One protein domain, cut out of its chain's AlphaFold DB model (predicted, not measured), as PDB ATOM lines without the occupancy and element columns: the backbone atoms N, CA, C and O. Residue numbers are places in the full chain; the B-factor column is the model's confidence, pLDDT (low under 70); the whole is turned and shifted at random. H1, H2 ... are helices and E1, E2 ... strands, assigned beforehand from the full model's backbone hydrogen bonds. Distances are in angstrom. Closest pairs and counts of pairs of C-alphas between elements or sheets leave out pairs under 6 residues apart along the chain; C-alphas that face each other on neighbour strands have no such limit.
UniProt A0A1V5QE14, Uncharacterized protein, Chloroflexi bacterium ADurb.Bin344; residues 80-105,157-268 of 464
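AT A GLANCE: This is residues 80 to 105 and 157 to 268 of the 464 residues of an uncharacterized protein of Chloroflexi bacterium ADurb.Bin344 (UniProt A0A1V5QE14). One long sheet of ten strands is curled like an open part of a barrel, and the single helix H1 lies in its hollow, near one end of strands E2 to E6. The other face of the sheet is bare of named helices, and its two edges, E1 and E10, stand far from each other. The printed part has 138 residues with one named helix followed by ten named strands, E1 to E10, which lie in the sheet in chain order, all antiparallel. The class is mostly strand, and the whole is loose, with a radius of gyration of the C-alphas of 18.5 A and spans of 53 by 38 by 30 A.

IN THESE COORDINATES: The sheet begins with E1, residues 157 to 161, its C-alpha 157 at (92.313, 13.550, 114.359). E2, residues 167 to 176, is 26.8 A long, and E3, residues 179 to 189, is 26.2 A long and bends by 63 degrees at residue 182. E4 is residues 195 to 202, E5 206 to 211, E6 215 to 222, E7 226 to 231, E8 236 to 243 and E9 248 to 254. E10, residues 259 to 267, is 25.7 A long and ends with C-alpha 267 at (98.498, -30.461, 110.768). H1, residues 87 to 101, is 21.0 A long and begins at C-alpha 87 (99.490, -14.912, 122.024).

HOW THE PARTS SIT: The ten strands make a meander, each strand the antiparallel neighbour of the one before, and each two in succession form a hairpin. E1 and E10 are the edge strands. E4 and E5 stand at 170 degrees, with N 199 and O 210 2.8 A apart, within hydrogen-bond range. E2 and E3 stand at 166 degrees, with N 172 and O 186 at 2.8 A; E9 and E10 also at 166 degrees, with N 251 and O 262 at 2.7 A. From edge to edge the strands' lines turn by 68 degrees and the way across turns by 117 degrees; the sheet is twisted. H1 is on one face, two layers in all, at a height over the sheet of 8.5 A. It runs slantwise to the strands, at 41 degrees to E4 on the local plane. The closest C-alphas of H1 and E3 are those of Gln 96 and Asn 181, 5.5 A apart. In H1 every O i to N i+4 pair is within hydrogen-bond range.

THE WHOLE: The C-alphas farthest apart, those of Asp 192 and Pro 268, are 55.0 A apart. Residues 106 to 156 are not printed, and C-alphas 105 and 157 are 9.3 A apart across this cut, which lies in the link from H1 to E1. The links that are printed whole are tight. The mean pLDDT of the printed part is 87.7, and residues 82 to 85 are under 70.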
ATOM      1  N   GLU A  80     104.722 -23.425 115.563       77.06
ATOM      2  CA  GLU A  80     106.064 -23.388 116.146       77.06
ATOM      3  C   GLU A  80     106.567 -21.961 116.388       77.06
ATOM      4  O   GLU A  80     107.706 -21.759 116.812       77.06
ATOM      5  N   THR A  81     105.731 -20.946 116.141       71.75
ATOM      6  CA  THR A  81     106.113 -19.568 116.445       71.75
ATOM      7  C   THR A  81     105.986 -19.289 117.948       71.75
ATOM      8  O   THR A  81     104.933 -19.553 118.532       71.75
ATOM      9  N   PRO A  82     107.003 -18.674 118.587       66.06
ATOM     10  CA  PRO A  82     106.949 -18.323 120.012       66.06
ATOM     11  C   PRO A  82     105.786 -17.390 120.378       66.06
ATOM     12  O   PRO A  82     105.378 -17.325 121.534       66.06
ATOM     13  N   TYR A  83     105.260 -16.647 119.399       63.91
ATOM     14  CA  TYR A  83     104.118 -15.756 119.587       63.91
ATOM     15  C   TYR A  83     102.822 -16.514 119.852       63.91
ATOM     16  O   TYR A  83     101.962 -15.981 120.538       63.91
ATOM     17  N   PHE A  84     102.673 -17.736 119.339       64.81
ATOM     18  CA  PHE A  84     101.460 -18.521 119.531       64.81
ATOM     19  C   PHE A  84     101.369 -19.084 120.955       64.81
ATOM     20  O   PHE A  84     100.335 -18.954 121.602       64.81
ATOM     21  N   GLU A  85     102.494 -19.568 121.496       64.88
ATOM     22  CA  GLU A  85     102.610 -20.042 122.889       64.88
ATOM     23  C   GLU A  85     102.365 -18.927 123.924       64.88
ATOM     24  O   GLU A  85     102.186 -19.191 125.113       64.88
ATOM     25  N   ASN A  86     102.371 -17.662 123.487       72.94
ATOM     26  CA  ASN A  86     102.091 -16.516 124.339       72.94
ATOM     27  C   ASN A  86     101.279 -15.421 123.634       72.94
ATOM     28  O   ASN A  86     101.560 -14.226 123.778       72.94
ATOM     29  N   ILE A  87     100.273 -15.833 122.857       72.69
ATOM     30  CA  ILE A  87      99.490 -14.912 122.024       72.69
ATOM     31  C   ILE A  87      98.791 -13.845 122.865       72.69
ATOM     32  O   ILE A  87      98.751 -12.683 122.474       72.69
ATOM     33  N   GLN A  88      98.349 -14.212 124.072       80.50
ATOM     34  CA  GLN A  88      97.791 -13.288 125.052       80.50
ATOM     35  C   GLN A  88      98.775 -12.169 125.401       80.50
ATOM     36  O   GLN A  88      98.465 -10.999 125.188       80.50
ATOM     37  N   ASN A  89      99.965 -12.499 125.929       82.19
ATOM     38  CA  ASN A  89     100.890 -11.445 126.344       82.19
ATOM     39  C   ASN A  89     101.362 -10.637 125.142       82.19
ATOM     40  O   ASN A  89     101.567  -9.436 125.284       82.19
ATOM     41  N   PHE A  90     101.534 -11.266 123.976       80.88
ATOM     42  CA  PHE A  90     101.892 -10.549 122.759       80.88
ATOM     43  C   PHE A  90     100.824  -9.514 122.384       80.88
ATOM     44  O   PHE A  90     101.160  -8.338 122.259       80.88
ATOM     45  N   MET A  91      99.558  -9.927 122.262       81.38
ATOM     46  CA  MET A  91      98.443  -9.052 121.885       81.38
ATOM     47  C   MET A  91      98.235  -7.927 122.899       81.38
ATOM     48  O   MET A  91      98.120  -6.772 122.504       81.38
ATOM     49  N   ILE A  92      98.271  -8.239 124.196       86.44
ATOM     50  CA  ILE A  92      98.114  -7.247 125.267       86.44
ATOM     51  C   ILE A  92      99.283  -6.265 125.271       86.44
ATOM     52  O   ILE A  92      99.065  -5.061 125.213       86.44
ATOM     53  N   THR A  93     100.525  -6.758 125.283       85.50
ATOM     54  CA  THR A  93     101.710  -5.886 125.342       85.50
ATOM     55  C   THR A  93     101.778  -4.986 124.115       85.50
ATOM     56  O   THR A  93     102.035  -3.792 124.238       85.50
ATOM     57  N   LYS A  94     101.534  -5.545 122.921       85.50
ATOM     58  CA  LYS A  94     101.538  -4.766 121.680       85.50
ATOM     59  C   LYS A  94     100.376  -3.790 121.631       85.50
ATOM     60  O   LYS A  94     100.588  -2.657 121.226       85.50
ATOM     61  N   GLY A  95      99.192  -4.193 122.071       85.75
ATOM     62  CA  GLY A  95      98.036  -3.313 122.165       85.75
ATOM     63  C   GLY A  95      98.278  -2.128 123.102       85.75
ATOM     64  O   GLY A  95      98.089  -0.986 122.700       85.75
ATOM     65  N   GLN A  96      98.780  -2.381 124.312       89.00
ATOM     66  CA  GLN A  96      99.126  -1.336 125.284       89.00
ATOM     67  C   GLN A  96     100.220  -0.401 124.752       89.00
ATOM     68  O   GLN A  96     100.110   0.815 124.887       89.00
ATOM     69  N   GLU A  97     101.246  -0.944 124.084       87.12
ATOM     70  CA  GLU A  97     102.269  -0.144 123.398       87.12
ATOM     71  C   GLU A  97     101.632   0.772 122.340       87.12
ATOM     72  O   GLU A  97     101.922   1.968 122.313       87.12
ATOM     73  N   GLN A  98     100.718   0.246 121.516       86.00
ATOM     74  CA  GLN A  98     100.004   1.030 120.504       86.00
ATOM     75  C   GLN A  98      99.148   2.140 121.121       86.00
ATOM     76  O   GLN A  98      99.237   3.271 120.652       86.00
ATOM     77  N   ILE A  99      98.377   1.857 122.180       88.94
ATOM     78  CA  ILE A  99      97.591   2.882 122.889       88.94
ATOM     79  C   ILE A  99      98.518   3.963 123.439       88.94
ATOM     80  O   ILE A  99      98.302   5.143 123.183       88.94
ATOM     81  N   SER A 100      99.601   3.580 124.118       88.81
ATOM     82  CA  SER A 100     100.523   4.543 124.727       88.81
ATOM     83  C   SER A 100     101.163   5.505 123.717       88.81
ATOM     84  O   SER A 100     101.458   6.653 124.055       88.81
ATOM     85  N   ASN A 101     101.329   5.081 122.459       89.62
ATOM     86  CA  ASN A 101     101.884   5.927 121.409       89.62
ATOM     87  C   ASN A 101     100.956   7.088 121.018       89.62
ATOM     88  O   ASN A 101     101.462   8.132 120.613       89.62
ATOM     89  N   PHE A 102      99.636   6.974 121.224       90.00
ATOM     90  CA  PHE A 102      98.687   8.080 121.013       90.00
ATOM     91  C   PHE A 102      98.863   9.241 122.009       90.00
ATOM     92  O   PHE A 102      98.215  10.275 121.867       90.00
ATOM     93  N   ALA A 103      99.754   9.119 123.001       87.00
ATOM     94  CA  ALA A 103     100.199  10.262 123.799       87.00
ATOM     95  C   ALA A 103     101.064  11.253 122.990       87.00
ATOM     96  O   ALA A 103     101.267  12.386 123.424       87.00
ATOM     97  N   GLN A 104     101.597  10.839 121.835       91.69
ATOM     98  CA  GLN A 104     102.244  11.731 120.872       91.69
ATOM     99  C   GLN A 104     101.159  12.409 120.026       91.69
ATOM    100  O   GLN A 104     100.278  11.726 119.507       91.69
ATOM    101  N   GLU A 105     101.224  13.734 119.879       89.81
ATOM    102  CA  GLU A 105     100.169  14.541 119.233       89.81
ATOM    103  C   GLU A 105      99.918  14.180 117.756       89.81
ATOM    104  O   GLU A 105      98.838  14.453 117.235       89.81
ATOM    105  N   HIS A 157      93.667  13.234 114.805       96.38
ATOM    106  CA  HIS A 157      92.313  13.550 114.359       96.38
ATOM    107  C   HIS A 157      92.070  13.037 112.938       96.38
ATOM    108  O   HIS A 157      92.925  13.186 112.061       96.38
ATOM    109  N   ILE A 158      90.884  12.479 112.704       95.69
ATOM    110  CA  ILE A 158      90.398  12.016 111.405       95.69
ATOM    111  C   ILE A 158      89.179  12.845 111.015       95.69
ATOM    112  O   ILE A 158      88.199  12.896 111.752       95.69
ATOM    113  N   SER A 159      89.192  13.408 109.812       95.38
ATOM    114  CA  SER A 159      88.011  14.030 109.207       95.38
ATOM    115  C   SER A 159      87.542  13.178 108.030       95.38
ATOM    116  O   SER A 159      88.322  12.918 107.113       95.38
ATOM    117  N   LEU A 160      86.287  12.729 108.060       93.94
ATOM    118  CA  LEU A 160      85.657  11.919 107.020       93.94
ATOM    119  C   LEU A 160      84.683  12.751 106.185       93.94
ATOM    120  O   LEU A 160      83.878  13.521 106.710       93.94
ATOM    121  N   PHE A 161      84.717  12.523 104.878       91.81
ATOM    122  CA  PHE A 161      83.905  13.196 103.875       91.81
ATOM    123  C   PHE A 161      83.300  12.172 102.917       91.81
ATOM    124  O   PHE A 161      83.918  11.156 102.604       91.81
ATOM    125  N   SER A 162      82.120  12.446 102.376       88.06
ATOM    126  CA  SER A 162      81.623  11.730 101.200       88.06
ATOM    127  C   SER A 162      82.450  12.092  99.961       88.06
ATOM    128  O   SER A 162      83.234  13.044  99.948       88.06
ATOM    129  N   PHE A 163      82.269  11.342  98.872       84.31
ATOM    130  CA  PHE A 163      83.009  11.568  97.623       84.31
ATOM    131  C   PHE A 163      82.720  12.921  96.955       84.31
ATOM    132  O   PHE A 163      83.552  13.395  96.183       84.31
ATOM    133  N   ASP A 164      81.582  13.547  97.256       85.94
ATOM    134  CA  ASP A 164      81.235  14.901  96.808       85.94
ATOM    135  C   ASP A 164      81.823  16.014  97.701       85.94
ATOM    136  O   ASP A 164      81.667  17.196  97.395       85.94
ATOM    137  N   GLY A 165      82.534  15.647  98.774       84.69
ATOM    138  CA  GLY A 165      83.175  16.567  99.712       84.69
ATOM    139  C   GLY A 165      82.305  16.989 100.898       84.69
ATOM    140  O   GLY A 165      82.745  17.829 101.684       84.69
ATOM    141  N   THR A 166      81.099  16.435 101.061       91.69
ATOM    142  CA  THR A 166      80.260  16.721 102.235       91.69
ATOM    143  C   THR A 166      80.900  16.135 103.502       91.69
ATOM    144  O   THR A 166      81.237  14.950 103.510       91.69
ATOM    145  N   PRO A 167      81.091  16.919 104.583       91.25
ATOM    146  CA  PRO A 167      81.583  16.393 105.856       91.25
ATOM    147  C   PRO A 167      80.608  15.370 106.442       91.25
ATOM    148  O   PRO A 167      79.407  15.630 106.504       91.25
ATOM    149  N   LEU A 168      81.131  14.229 106.885       91.94
ATOM    150  CA  LEU A 168      80.344  13.143 107.474       91.94
ATOM    151  C   LEU A 168      80.605  13.027 108.970       91.94
ATOM    152  O   LEU A 168      79.681  13.073 109.776       91.94
ATOM    153  N   THR A 169      81.869  12.870 109.354       93.00
ATOM    154  CA  THR A 169      82.232  12.572 110.740       93.00
ATOM    155  C   THR A 169      83.624  13.091 111.047       93.00
ATOM    156  O   THR A 169      84.528  12.981 110.220       93.00
ATOM    157  N   GLU A 170      83.806  13.612 112.248       94.62
ATOM    158  CA  GLU A 170      85.113  13.900 112.830       94.62
ATOM    159  C   GLU A 170      85.400  12.899 113.953       94.62
ATOM    160  O   GLU A 170      84.499  12.556 114.718       94.62
ATOM    161  N   ILE A 171      86.629  12.387 114.024       95.38
ATOM    162  CA  ILE A 171      87.046  11.401 115.025       95.38
ATOM    163  C   ILE A 171      88.345  11.864 115.673       95.38
ATOM    164  O   ILE A 171      89.365  11.990 114.999       95.38
ATOM    165  N   ASP A 172      88.327  12.048 116.987       94.56
ATOM    166  CA  ASP A 172      89.502  12.345 117.800       94.56
ATOM    167  C   ASP A 172      89.928  11.114 118.598       94.56
ATOM    168  O   ASP A 172      89.108  10.472 119.258       94.56
ATOM    169  N   LEU A 173      91.226  10.803 118.568       94.19
ATOM    170  CA  LEU A 173      91.813   9.707 119.333       94.19
ATOM    171  C   LEU A 173      92.770  10.262 120.387       94.19
ATOM    172  O   LEU A 173      93.699  11.010 120.080       94.19
ATOM    173  N   SER A 174      92.565   9.876 121.645       93.38
ATOM    174  CA  SER A 174      93.412  10.323 122.752       93.38
ATOM    175  C   SER A 174      93.548   9.260 123.832       93.38
ATOM    176  O   SER A 174      92.632   8.485 124.084       93.38
ATOM    177  N   VAL A 175      94.704   9.213 124.487       93.81
ATOM    178  CA  VAL A 175      94.911   8.321 125.635       93.81
ATOM    179  C   VAL A 175      94.166   8.876 126.842       93.81
ATOM    180  O   VAL A 175      94.229  10.080 127.109       93.81
ATOM    181  N   ASN A 176      93.495   8.012 127.606       90.38
ATOM    182  CA  ASN A 176      92.867   8.436 128.849       90.38
ATOM    183  C   ASN A 176      93.955   8.916 129.840       90.38
ATOM    184  O   ASN A 176      94.866   8.163 130.187       90.38
ATOM    185  N   PRO A 177      93.878  10.158 130.357       85.88
ATOM    186  CA  PRO A 177      94.897  10.712 131.251       85.88
ATOM    187  C   PRO A 177      94.990   9.995 132.607       85.88
ATOM    188  O   PRO A 177      95.968  10.172 133.332       85.88
ATOM    189  N   THR A 178      93.965   9.222 132.970       87.50
ATOM    190  CA  THR A 178      93.899   8.453 134.220       87.50
ATOM    191  C   THR A 178      94.128   6.956 134.030       87.50
ATOM    192  O   THR A 178      94.449   6.287 135.011       87.50
ATOM    193  N   ASP A 179      94.049   6.455 132.792       88.25
ATOM    194  CA  ASP A 179      94.356   5.069 132.438       88.25
ATOM    195  C   ASP A 179      95.150   4.991 131.116       88.25
ATOM    196  O   ASP A 179      94.575   5.115 130.034       88.25
ATOM    197  N   PRO A 180      96.473   4.752 131.167       85.50
ATOM    198  CA  PRO A 180      97.307   4.695 129.969       85.50
ATOM    199  C   PRO A 180      97.028   3.482 129.067       85.50
ATOM    200  O   PRO A 180      97.585   3.421 127.972       85.50
ATOM    201  N   ASN A 181      96.207   2.520 129.505       90.56
ATOM    202  CA  ASN A 181      95.806   1.362 128.705       90.56
ATOM    203  C   ASN A 181      94.442   1.542 128.029       90.56
ATOM    204  O   ASN A 181      93.939   0.595 127.422       90.56
ATOM    205  N   GLN A 182      93.849   2.733 128.133       94.25
ATOM    206  CA  GLN A 182      92.573   3.053 127.519       94.25
ATOM    207  C   GLN A 182      92.735   4.176 126.488       94.25
ATOM    208  O   GLN A 182      93.282   5.245 126.774       94.25
ATOM    209  N   LEU A 183      92.237   3.931 125.280       94.44
ATOM    210  CA  LEU A 183      92.138   4.902 124.200       94.44
ATOM    211  C   LEU A 183      90.695   5.403 124.116       94.44
ATOM    212  O   LEU A 183      89.767   4.621 123.926       94.44
ATOM    213  N   ILE A 184      90.520   6.712 124.238       94.25
ATOM    214  CA  ILE A 184      89.251   7.405 124.045       94.25
ATOM    215  C   ILE A 184      89.139   7.762 122.566       94.25
ATOM    216  O   ILE A 184      90.017   8.427 122.010       94.25
ATOM    217  N   ILE A 185      88.047   7.329 121.947       94.31
ATOM    218  CA  ILE A 185      87.693   7.602 120.558       94.31
ATOM    219  C   ILE A 185      86.418   8.441 120.586       94.31
ATOM    220  O   ILE A 185      85.334   7.933 120.867       94.31
ATOM    221  N   TYR A 186      86.544   9.732 120.318       93.94
ATOM    222  CA  TYR A 186      85.413  10.650 120.273       93.94
ATOM    223  C   TYR A 186      84.994  10.868 118.822       93.94
ATOM    224  O   TYR A 186      85.773  11.395 118.037       93.94
ATOM    225  N   GLY A 187      83.783  10.448 118.464       93.06
ATOM    226  CA  GLY A 187      83.197  10.655 117.143       93.06
ATOM    227  C   GLY A 187      82.106  11.723 117.175       93.06
ATOM    228  O   GLY A 187      81.245  11.700 118.054       93.06
ATOM    229  N   MET A 188      82.110  12.623 116.199       93.94
ATOM    230  CA  MET A 188      81.091  13.654 116.002       93.94
ATOM    231  C   MET A 188      80.493  13.524 114.603       93.94
ATOM    232  O   MET A 188      81.211  13.648 113.613       93.94
ATOM    233  N   ASP A 189      79.189  13.274 114.519       90.81
ATOM    234  CA  ASP A 189      78.448  13.316 113.261       90.81
ATOM    235  C   ASP A 189      78.273  14.778 112.840       90.81
ATOM    236  O   ASP A 189      77.761  15.614 113.587       90.81
ATOM    237  N   MET A 190      78.732  15.115 111.639       91.31
ATOM    238  CA  MET A 190      78.751  16.500 111.180       91.31
ATOM    239  C   MET A 190      77.387  16.982 110.685       91.31
ATOM    240  O   MET A 190      77.148  18.194 110.677       91.31
ATOM    241  N   ALA A 191      76.489  16.072 110.297       88.12
ATOM    242  CA  ALA A 191      75.174  16.418 109.772       88.12
ATOM    243  C   ALA A 191      74.240  16.929 110.876       88.12
ATOM    244  O   ALA A 191      73.514  17.905 110.662       88.12
ATOM    245  N   ASP A 192      74.271  16.299 112.051       91.69
ATOM    246  CA  ASP A 192      73.396  16.634 113.179       91.69
ATOM    247  C   ASP A 192      74.131  17.111 114.442       91.69
ATOM    248  O   ASP A 192      73.480  17.523 115.405       91.69
ATOM    249  N   GLN A 193      75.470  17.138 114.416       90.06
ATOM    250  CA  GLN A 193      76.334  17.531 115.536       90.06
ATOM    251  C   GLN A 193      76.158  16.635 116.773       90.06
ATOM    252  O   GLN A 193      76.490  17.040 117.891       90.06
ATOM    253  N   SER A 194      75.621  15.426 116.597       91.06
ATOM    254  CA  SER A 194      75.588  14.422 117.650       91.06
ATOM    255  C   SER A 194      76.987  13.855 117.873       91.06
ATOM    256  O   SER A 194      77.801  13.759 116.953       91.06
ATOM    257  N   SER A 195      77.293  13.492 119.115       91.12
ATOM    258  CA  SER A 195      78.574  12.886 119.453       91.12
ATOM    259  C   SER A 195      78.409  11.571 120.191       91.12
ATOM    260  O   SER A 195      77.426  11.339 120.900       91.12
ATOM    261  N   LYS A 196      79.391  10.697 119.991       90.88
ATOM    262  CA  LYS A 196      79.528   9.418 120.678       90.88
ATOM    263  C   LYS A 196      80.969   9.237 121.111       90.88
ATOM    264  O   LYS A 196      81.888   9.481 120.332       90.88
ATOM    265  N   THR A 197      81.147   8.760 122.331       93.38
ATOM    266  CA  THR A 197      82.457   8.383 122.849       93.38
ATOM    267  C   THR A 197      82.541   6.871 122.921       93.38
ATOM    268  O   THR A 197      81.607   6.213 123.388       93.38
ATOM    269  N   TYR A 198      83.668   6.340 122.469       93.25
ATOM    270  CA  TYR A 198      84.038   4.948 122.636       93.25
ATOM    271  C   TYR A 198      85.346   4.844 123.415       93.25
ATOM    272  O   TYR A 198      86.215   5.713 123.319       93.25
ATOM    273  N   TYR A 199      85.495   3.761 124.161       94.06
ATOM    274  CA  TYR A 199      86.652   3.456 124.982       94.06
ATOM    275  C   TYR A 199      87.186   2.104 124.538       94.06
ATOM    276  O   TYR A 199      86.523   1.086 124.705       94.06
ATOM    277  N   LEU A 200      88.372   2.107 123.934       93.69
ATOM    278  CA  LEU A 200      89.130   0.890 123.676       93.69
ATOM    279  C   LEU A 200      90.049   0.656 124.874       93.69
ATOM    280  O   LEU A 200      91.004   1.409 125.064       93.69
ATOM    281  N   GLU A 201      89.780  -0.371 125.669       93.19
ATOM    282  CA  GLU A 201      90.566  -0.709 126.855       93.19
ATOM    283  C   GLU A 201      91.339  -2.012 126.652       93.19
ATOM    284  O   GLU A 201      90.826  -2.985 126.100       93.19
ATOM    285  N   ILE A 202      92.598  -2.036 127.100       91.75
ATOM    286  CA  ILE A 202      93.447  -3.229 127.041       91.75
ATOM    287  C   ILE A 202      93.934  -3.593 128.438       91.75
ATOM    288  O   ILE A 202      94.942  -3.090 128.944       91.75
ATOM    289  N   SER A 203      93.235  -4.542 129.047       88.62
ATOM    290  CA  SER A 203      93.580  -5.093 130.349       88.62
ATOM    291  C   SER A 203      94.509  -6.310 130.222       88.62
ATOM    292  O   SER A 203      94.890  -6.759 129.142       88.62
ATOM    293  N   ASN A 204      94.870  -6.904 131.361       84.62
ATOM    294  CA  ASN A 204      95.738  -8.086 131.405       84.62
ATOM    295  C   ASN A 204      95.101  -9.361 130.821       84.62
ATOM    296  O   ASN A 204      95.791 -10.380 130.703       84.62
ATOM    297  N   ARG A 205      93.795  -9.362 130.528       86.25
ATOM    298  CA  ARG A 205      93.075 -10.536 130.000       86.25
ATOM    299  C   ARG A 205      91.982 -10.198 128.996       86.25
ATOM    300  O   ARG A 205      91.346 -11.124 128.508       86.25
ATOM    301  N   GLU A 206      91.771  -8.927 128.699       90.00
ATOM    302  CA  GLU A 206      90.650  -8.470 127.893       90.00
ATOM    303  C   GLU A 206      91.085  -7.301 127.013       90.00
ATOM    304  O   GLU A 206      91.867  -6.454 127.446       90.00
ATOM    305  N   ILE A 207      90.573  -7.278 125.790       90.75
ATOM    306  CA  ILE A 207      90.538  -6.100 124.930       90.75
ATOM    307  C   ILE A 207      89.061  -5.784 124.716       90.75
ATOM    308  O   ILE A 207      88.380  -6.586 124.080       90.75
ATOM    309  N   SER A 208      88.568  -4.661 125.231       92.31
ATOM    310  CA  SER A 208      87.164  -4.263 125.083       92.31
ATOM    311  C   SER A 208      87.031  -2.981 124.274       92.31
ATOM    312  O   SER A 208      87.925  -2.135 124.262       92.31
ATOM    313  N   LEU A 209      85.912  -2.858 123.569       91.69
ATOM    314  CA  LEU A 209      85.438  -1.619 122.984       91.69
ATOM    315  C   LEU A 209      84.054  -1.346 123.558       91.69
ATOM    316  O   LEU A 209      83.088  -2.050 123.257       91.69
ATOM    317  N   ASP A 210      83.968  -0.292 124.349       91.44
ATOM    318  CA  ASP A 210      82.748   0.120 125.022       91.44
ATOM    319  C   ASP A 210      82.342   1.517 124.553       91.44
ATOM    320  O   ASP A 210      83.164   2.299 124.087       91.44
ATOM    321  N   SER A 211      81.062   1.841 124.658       89.38
ATOM    322  CA  SER A 211      80.560   3.215 124.588       89.38
ATOM    323  C   SER A 211      80.161   3.690 125.983       89.38
ATOM    324  O   SER A 211      80.197   2.924 126.943       89.38
ATOM    325  N   ASP A 212      79.728   4.945 126.107       83.56
ATOM    326  CA  ASP A 212      79.214   5.468 127.381       83.56
ATOM    327  C   ASP A 212      78.011   4.668 127.934       83.56
ATOM    328  O   ASP A 212      77.757   4.698 129.140       83.56
ATOM    329  N   THR A 213      77.247   3.982 127.072       82.31
ATOM    330  CA  THR A 213      75.999   3.292 127.452       82.31
ATOM    331  C   THR A 213      76.049   1.782 127.301       82.31
ATOM    332  O   THR A 213      75.408   1.082 128.083       82.31
ATOM    333  N   ASP A 214      76.802   1.284 126.324       84.69
ATOM    334  CA  ASP A 214      76.738  -0.106 125.881       84.69
ATOM    335  C   ASP A 214      78.132  -0.674 125.625       84.69
ATOM    336  O   ASP A 214      78.998   0.018 125.081       84.69
ATOM    337  N   SER A 215      78.316  -1.955 125.940       86.38
ATOM    338  CA  SER A 215      79.489  -2.712 125.502       86.38
ATOM    339  C   SER A 215      79.293  -3.191 124.066       86.38
ATOM    340  O   SER A 215      78.261  -3.781 123.728       86.38
ATOM    341  N   ILE A 216      80.263  -2.899 123.200       86.69
ATOM    342  CA  ILE A 216      80.171  -3.176 121.761       86.69
ATOM    343  C   ILE A 216      80.834  -4.508 121.450       86.69
ATOM    344  O   ILE A 216      80.292  -5.307 120.685       86.69
ATOM    345  N   PHE A 217      82.005  -4.732 122.038       89.38
ATOM    346  CA  PHE A 217      82.833  -5.895 121.776       89.38
ATOM    347  C   PHE A 217      83.788  -6.147 122.941       89.38
ATOM    348  O   PHE A 217      84.422  -5.207 123.414       89.38
ATOM    349  N   SER A 218      83.987  -7.413 123.299       90.44
ATOM    350  CA  SER A 218      85.071  -7.832 124.197       90.44
ATOM    351  C   SER A 218      85.802  -9.045 123.636       90.44
ATOM    352  O   SER A 218      85.188 -10.012 123.199       90.44
ATOM    353  N   LEU A 219      87.132  -9.023 123.685       90.81
ATOM    354  CA  LEU A 219      88.004 -10.157 123.396       90.81
ATOM    355  C   LEU A 219      88.714 -10.577 124.677       90.81
ATOM    356  O   LEU A 219      89.613  -9.893 125.159       90.81
ATOM    357  N   TRP A 220      88.355 -11.745 125.190       90.56
ATOM    358  CA  TRP A 220      88.904 -12.332 126.401       90.56
ATOM    359  C   TRP A 220      89.936 -13.410 126.100       90.56
ATOM    360  O   TRP A 220      89.688 -14.338 125.335       90.56
ATOM    361  N   PHE A 221      91.052 -13.370 126.819       88.06
ATOM    362  CA  PHE A 221      92.035 -14.448 126.864       88.06
ATOM    363  C   PHE A 221      91.743 -15.360 128.064       88.06
ATOM    364  O   PHE A 221      92.031 -15.033 129.222       88.06
ATOM    365  N   ARG A 222      91.142 -16.521 127.790       84.12
ATOM    366  CA  ARG A 222      90.759 -17.528 128.787       84.12
ATOM    367  C   ARG A 222      91.901 -18.533 129.031       84.12
ATOM    368  O   ARG A 222      92.736 -18.768 128.157       84.12
ATOM    369  N   PRO A 223      91.956 -19.181 130.213       77.69
ATOM    370  CA  PRO A 223      92.962 -20.206 130.495       77.69
ATOM    371  C   PRO A 223      92.939 -21.363 129.486       77.69
ATOM    372  O   PRO A 223      91.863 -21.861 129.144       77.69
ATOM    373  N   GLY A 224      94.121 -21.857 129.111       73.50
ATOM    374  CA  GLY A 224      94.282 -23.006 128.213       73.50
ATOM    375  C   GLY A 224      94.218 -22.647 126.729       73.50
ATOM    376  O   GLY A 224      93.513 -23.333 126.005       73.50
ATOM    377  N   GLU A 225      94.911 -21.575 126.318       79.56
ATOM    378  CA  GLU A 225      94.991 -21.120 124.916       79.56
ATOM    379  C   GLU A 225      93.600 -20.943 124.290       79.56
ATOM    380  O   GLU A 225      93.287 -21.489 123.234       79.56
ATOM    381  N   ARG A 226      92.734 -20.199 124.988       84.75
ATOM    382  CA  ARG A 226      91.372 -19.904 124.544       84.75
ATOM    383  C   ARG A 226      91.154 -18.412 124.388       84.75
ATOM    384  O   ARG A 226      91.571 -17.630 125.242       84.75
ATOM    385  N   ILE A 227      90.469 -18.039 123.321       86.81
ATOM    386  CA  ILE A 227      90.022 -16.678 123.055       86.81
ATOM    387  C   ILE A 227      88.503 -16.709 122.988       86.81
ATOM    388  O   ILE A 227      87.948 -17.555 122.301       86.81
ATOM    389  N   LEU A 228      87.837 -15.808 123.692       90.25
ATOM    390  CA  LEU A 228      86.405 -15.587 123.552       90.25
ATOM    391  C   LEU A 228      86.196 -14.182 123.014       90.25
ATOM    392  O   LEU A 228      86.738 -13.230 123.561       90.25
ATOM    393  N   ILE A 229      85.404 -14.066 121.967       89.44
ATOM    394  CA  ILE A 229      84.928 -12.813 121.412       89.44
ATOM    395  C   ILE A 229      83.452 -12.701 121.775       89.44
ATOM    396  O   ILE A 229      82.677 -13.573 121.409       89.44
ATOM    397  N   GLU A 230      83.061 -11.644 122.464       88.62
ATOM    398  CA  GLU A 230      81.670 -11.339 122.791       88.62
ATOM    399  C   GLU A 230      81.238 -10.103 122.010       88.62
ATOM    400  O   GLU A 230      81.974  -9.117 121.926       88.62
ATOM    401  N   ILE A 231      80.030 -10.151 121.455       86.44
ATOM    402  CA  ILE A 231      79.336  -9.012 120.852       86.44
ATOM    403  C   ILE A 231      78.029  -8.837 121.637       86.44
ATOM    404  O   ILE A 231      76.981  -9.350 121.214       86.44
ATOM    405  N   PRO A 232      78.074  -8.152 122.798       83.88
ATOM    406  CA  PRO A 232      76.976  -8.150 123.766       83.88
ATOM    407  C   PRO A 232      75.655  -7.647 123.187       83.88
ATOM    408  O   PRO A 232      74.604  -8.218 123.460       83.88
ATOM    409  N   SER A 233      75.710  -6.632 122.321       79.50
ATOM    410  CA  SER A 233      74.538  -6.048 121.649       79.50
ATOM    411  C   SER A 233      73.751  -7.038 120.784       79.50
ATOM    412  O   SER A 233      72.562  -6.838 120.548       79.50
ATOM    413  N   SER A 234      74.405  -8.102 120.320       79.38
ATOM    414  CA  SER A 234      73.804  -9.168 119.512       79.38
ATOM    415  C   SER A 234      73.644 -10.482 120.277       79.38
ATOM    416  O   SER A 234      73.306 -11.494 119.663       79.38
ATOM    417  N   GLU A 235      73.944 -10.485 121.583       85.88
ATOM    418  CA  GLU A 235      73.976 -11.683 122.436       85.88
ATOM    419  C   GLU A 235      74.737 -12.851 121.778       85.88
ATOM    420  O   GLU A 235      74.375 -14.019 121.909       85.88
ATOM    421  N   SER A 236      75.780 -12.512 121.013       83.31
ATOM    422  CA  SER A 236      76.556 -13.468 120.230       83.31
ATOM    423  C   SER A 236      77.974 -13.565 120.765       83.31
ATOM    424  O   SER A 236      78.580 -12.565 121.156       83.31
ATOM    425  N   GLU A 237      78.519 -14.772 120.749       89.06
ATOM    426  CA  GLU A 237      79.877 -15.058 121.185       89.06
ATOM    427  C   GLU A 237      80.578 -16.015 120.218       89.06
ATOM    428  O   GLU A 237      79.958 -16.869 119.581       89.06
ATOM    429  N   VAL A 238      81.893 -15.871 120.106       88.56
ATOM    430  CA  VAL A 238      82.772 -16.776 119.373       88.56
ATOM    431  C   VAL A 238      83.900 -17.202 120.299       88.56
ATOM    432  O   VAL A 238      84.771 -16.400 120.626       88.56
ATOM    433  N   GLU A 239      83.919 -18.462 120.716       91.12
ATOM    434  CA  GLU A 239      85.057 -19.044 121.429       91.12
ATOM    435  C   GLU A 239      85.969 -19.775 120.442       91.12
ATOM    436  O   GLU A 239      85.495 -20.515 119.591       91.12
ATOM    437  N   LEU A 240      87.281 -19.579 120.558       89.75
ATOM    438  CA  LEU A 240      88.323 -20.293 119.830       89.75
ATOM    439  C   LEU A 240      89.269 -20.940 120.842       89.75
ATOM    440  O   LEU A 240      89.841 -20.256 121.690       89.75
ATOM    441  N   ALA A 241      89.468 -22.247 120.738       90.19
ATOM    442  CA  ALA A 241      90.401 -23.026 121.535       90.19
ATOM    443  C   ALA A 241      91.489 -23.608 120.638       90.19
ATOM    444  O   ALA A 241      91.203 -24.329 119.682       90.19
ATOM    445  N   PHE A 242      92.739 -23.313 120.967       87.38
ATOM    446  CA  PHE A 242      93.888 -23.773 120.208       87.38
ATOM    447  C   PHE A 242      94.502 -24.997 120.896       87.38
ATOM    448  O   PHE A 242      94.882 -24.944 122.062       87.38
ATOM    449  N   ASP A 243      94.595 -26.116 120.180       89.56
ATOM    450  CA  ASP A 243      95.261 -27.334 120.638       89.56
ATOM    451  C   ASP A 243      96.478 -27.607 119.755       89.56
ATOM    452  O   ASP A 243      96.404 -28.298 118.734       89.56
ATOM    453  N   LYS A 244      97.633 -27.076 120.174       86.81
ATOM    454  CA  LYS A 244      98.912 -27.295 119.487       86.81
ATOM    455  C   LYS A 244      99.293 -28.780 119.407       86.81
ATOM    456  O   LYS A 244      99.937 -29.181 118.446       86.81
ATOM    457  N   LYS A 245      98.910 -29.617 120.383       89.06
ATOM    458  CA  LYS A 245      99.279 -31.048 120.381       89.06
ATOM    459  C   LYS A 245      98.502 -31.827 119.328       89.06
ATOM    460  O   LYS A 245      99.052 -32.753 118.736       89.06
ATOM    461  N   ALA A 246      97.240 -31.467 119.125       90.50
ATOM    462  CA  ALA A 246      96.401 -32.040 118.082       90.50
ATOM    463  C   ALA A 246      96.527 -31.311 116.731       90.50
ATOM    464  O   ALA A 246      96.034 -31.828 115.731       90.50
ATOM    465  N   TYR A 247      97.188 -30.146 116.694       91.19
ATOM    466  CA  TYR A 247      97.215 -29.209 115.563       91.19
ATOM    467  C   TYR A 247      95.812 -28.776 115.121       91.19
ATOM    468  O   TYR A 247      95.486 -28.773 113.929       91.19
ATOM    469  N   ARG A 248      94.964 -28.443 116.101       91.94
ATOM    470  CA  ARG A 248      93.547 -28.121 115.897       91.94
ATOM    471  C   ARG A 248      93.160 -26.786 116.503       91.94
ATOM    472  O   ARG A 248      93.702 -26.371 117.525       91.94
ATOM    473  N   ILE A 249      92.189 -26.144 115.875       88.81
ATOM    474  CA  ILE A 249      91.503 -24.955 116.359       88.81
ATOM    475  C   ILE A 249      90.025 -25.317 116.434       88.81
ATOM    476  O   ILE A 249      89.401 -25.580 115.409       88.81
ATOM    477  N   ASN A 250      89.481 -25.343 117.644       92.31
ATOM    478  CA  ASN A 250      88.063 -25.589 117.869       92.31
ATOM    479  C   ASN A 250      87.378 -24.247 118.088       92.31
ATOM    480  O   ASN A 250      87.772 -23.492 118.970       92.31
ATOM    481  N   GLY A 251      86.385 -23.946 117.269       90.75
ATOM    482  CA  GLY A 251      85.553 -22.767 117.355       90.75
ATOM    483  C   GLY A 251      84.139 -23.114 117.799       90.75
ATOM    484  O   GLY A 251      83.580 -24.124 117.379       90.75
ATOM    485  N   THR A 252      83.532 -22.245 118.588       90.00
ATOM    486  CA  THR A 252      82.101 -22.271 118.868       90.00
ATOM    487  C   THR A 252      81.560 -20.883 118.599       90.00
ATOM    488  O   THR A 252      82.010 -19.927 119.216       90.00
ATOM    489  N   VAL A 253      80.624 -20.774 117.664       88.62
ATOM    490  CA  VAL A 253      79.869 -19.553 117.388       88.62
ATOM    491  C   VAL A 253      78.487 -19.742 117.993       88.62
ATOM    492  O   VAL A 253      77.748 -20.626 117.563       88.62
ATOM    493  N   SER A 254      78.138 -18.931 118.981       86.94
ATOM    494  CA  SER A 254      76.824 -18.941 119.620       86.94
ATOM    495  C   SER A 254      76.111 -17.627 119.331       86.94
ATOM    496  O   SER A 254      76.699 -16.556 119.442       86.94
ATOM    497  N   SER A 255      74.833 -17.714 118.988       87.38
ATOM    498  CA  SER A 255      73.882 -16.607 118.935       87.38
ATOM    499  C   SER A 255      72.583 -17.043 119.630       87.38
ATOM    500  O   SER A 255      72.417 -18.236 119.911       87.38
ATOM    501  N   PRO A 256      71.628 -16.133 119.896       85.56
ATOM    502  CA  PRO A 256      70.379 -16.487 120.580       85.56
ATOM    503  C   PRO A 256      69.582 -17.609 119.905       85.56
ATOM    504  O   PRO A 256      68.858 -18.351 120.567       85.56
ATOM    505  N   GLU A 257      69.706 -17.733 118.585       87.06
ATOM    506  CA  GLU A 257      68.925 -18.675 117.783       87.06
ATOM    507  C   GLU A 257      69.680 -19.973 117.476       87.06
ATOM    508  O   GLU A 257      69.052 -20.993 117.179       87.06
ATOM    509  N   GLN A 258      71.017 -19.962 117.528       85.81
ATOM    510  CA  GLN A 258      71.822 -21.073 117.038       85.81
ATOM    511  C   GLN A 258      73.206 -21.144 117.691       85.81
ATOM    512  O   GLN A 258      73.868 -20.136 117.914       85.81
ATOM    513  N   THR A 259      73.694 -22.368 117.880       89.88
ATOM    514  CA  THR A 259      75.110 -22.646 118.140       89.88
ATOM    515  C   THR A 259      75.691 -23.456 116.985       89.88
ATOM    516  O   THR A 259      75.055 -24.388 116.485       89.88
ATOM    517  N   MET A 260      76.895 -23.096 116.553       89.00
ATOM    518  CA  MET A 260      77.671 -23.801 115.542       89.00
ATOM    519  C   MET A 260      79.059 -24.109 116.089       89.00
ATOM    520  O   MET A 260      79.770 -23.219 116.549       89.00
ATOM    521  N   GLU A 261      79.462 -25.368 115.995       91.12
ATOM    522  CA  GLU A 261      80.822 -25.801 116.290       91.12
ATOM    523  C   GLU A 261      81.622 -25.897 114.993       91.12
ATOM    524  O   GLU A 261      81.134 -26.389 113.974       91.12
ATOM    525  N   ILE A 262      82.865 -25.441 115.040       86.00
ATOM    526  CA  ILE A 262      83.815 -25.431 113.935       86.00
ATOM    527  C   ILE A 262      85.068 -26.152 114.428       86.00
ATOM    528  O   ILE A 262      85.597 -25.814 115.475       86.00
ATOM    529  N   GLU A 263      85.583 -27.125 113.690       90.88
ATOM    530  CA  GLU A 263      86.893 -27.723 113.965       90.88
ATOM    531  C   GLU A 263      87.775 -27.526 112.735       90.88
ATOM    532  O   GLU A 263      87.428 -27.966 111.641       90.88
ATOM    533  N   LEU A 264      88.911 -26.857 112.916       88.00
ATOM    534  CA  LEU A 264      89.918 -26.635 111.887       88.00
ATOM    535  C   LEU A 264      91.215 -27.352 112.281       88.00
ATOM    536  O   LEU A 264      91.891 -26.963 113.230       88.00
ATOM    537  N   GLU A 265      91.585 -28.391 111.541       89.06
ATOM    538  CA  GLU A 265      92.871 -29.081 111.652       89.06
ATOM    539  C   GLU A 265      93.867 -28.461 110.663       89.06
ATOM    540  O   GLU A 265      93.585 -28.373 109.469       89.06
ATOM    541  N   LEU A 266      95.039 -28.048 111.151       86.94
ATOM    542  CA  LEU A 266      96.143 -27.498 110.354       86.94
ATOM    543  C   LEU A 266      97.416 -28.263 110.708       86.94
ATOM    544  O   LEU A 266      98.263 -27.772 111.448       86.94
ATOM    545  N   ASN A 267      97.527 -29.506 110.251       88.94
ATOM    546  CA  ASN A 267      98.498 -30.461 110.768       88.94
ATOM    547  C   ASN A 267      99.765 -30.525 109.894       88.94
ATOM    548  O   ASN A 267      99.716 -31.082 108.795       88.94
ATOM    549  N   PRO A 268     100.926 -30.024 110.364       87.31
ATOM    550  CA  PRO A 268     102.173 -30.077 109.602       87.31
ATOM    551  C   PRO A 268     102.761 -31.489 109.511       87.31
ATOM    552  O   PRO A 268     103.456 -31.783 108.544       87.31
TER     553      PRO A 268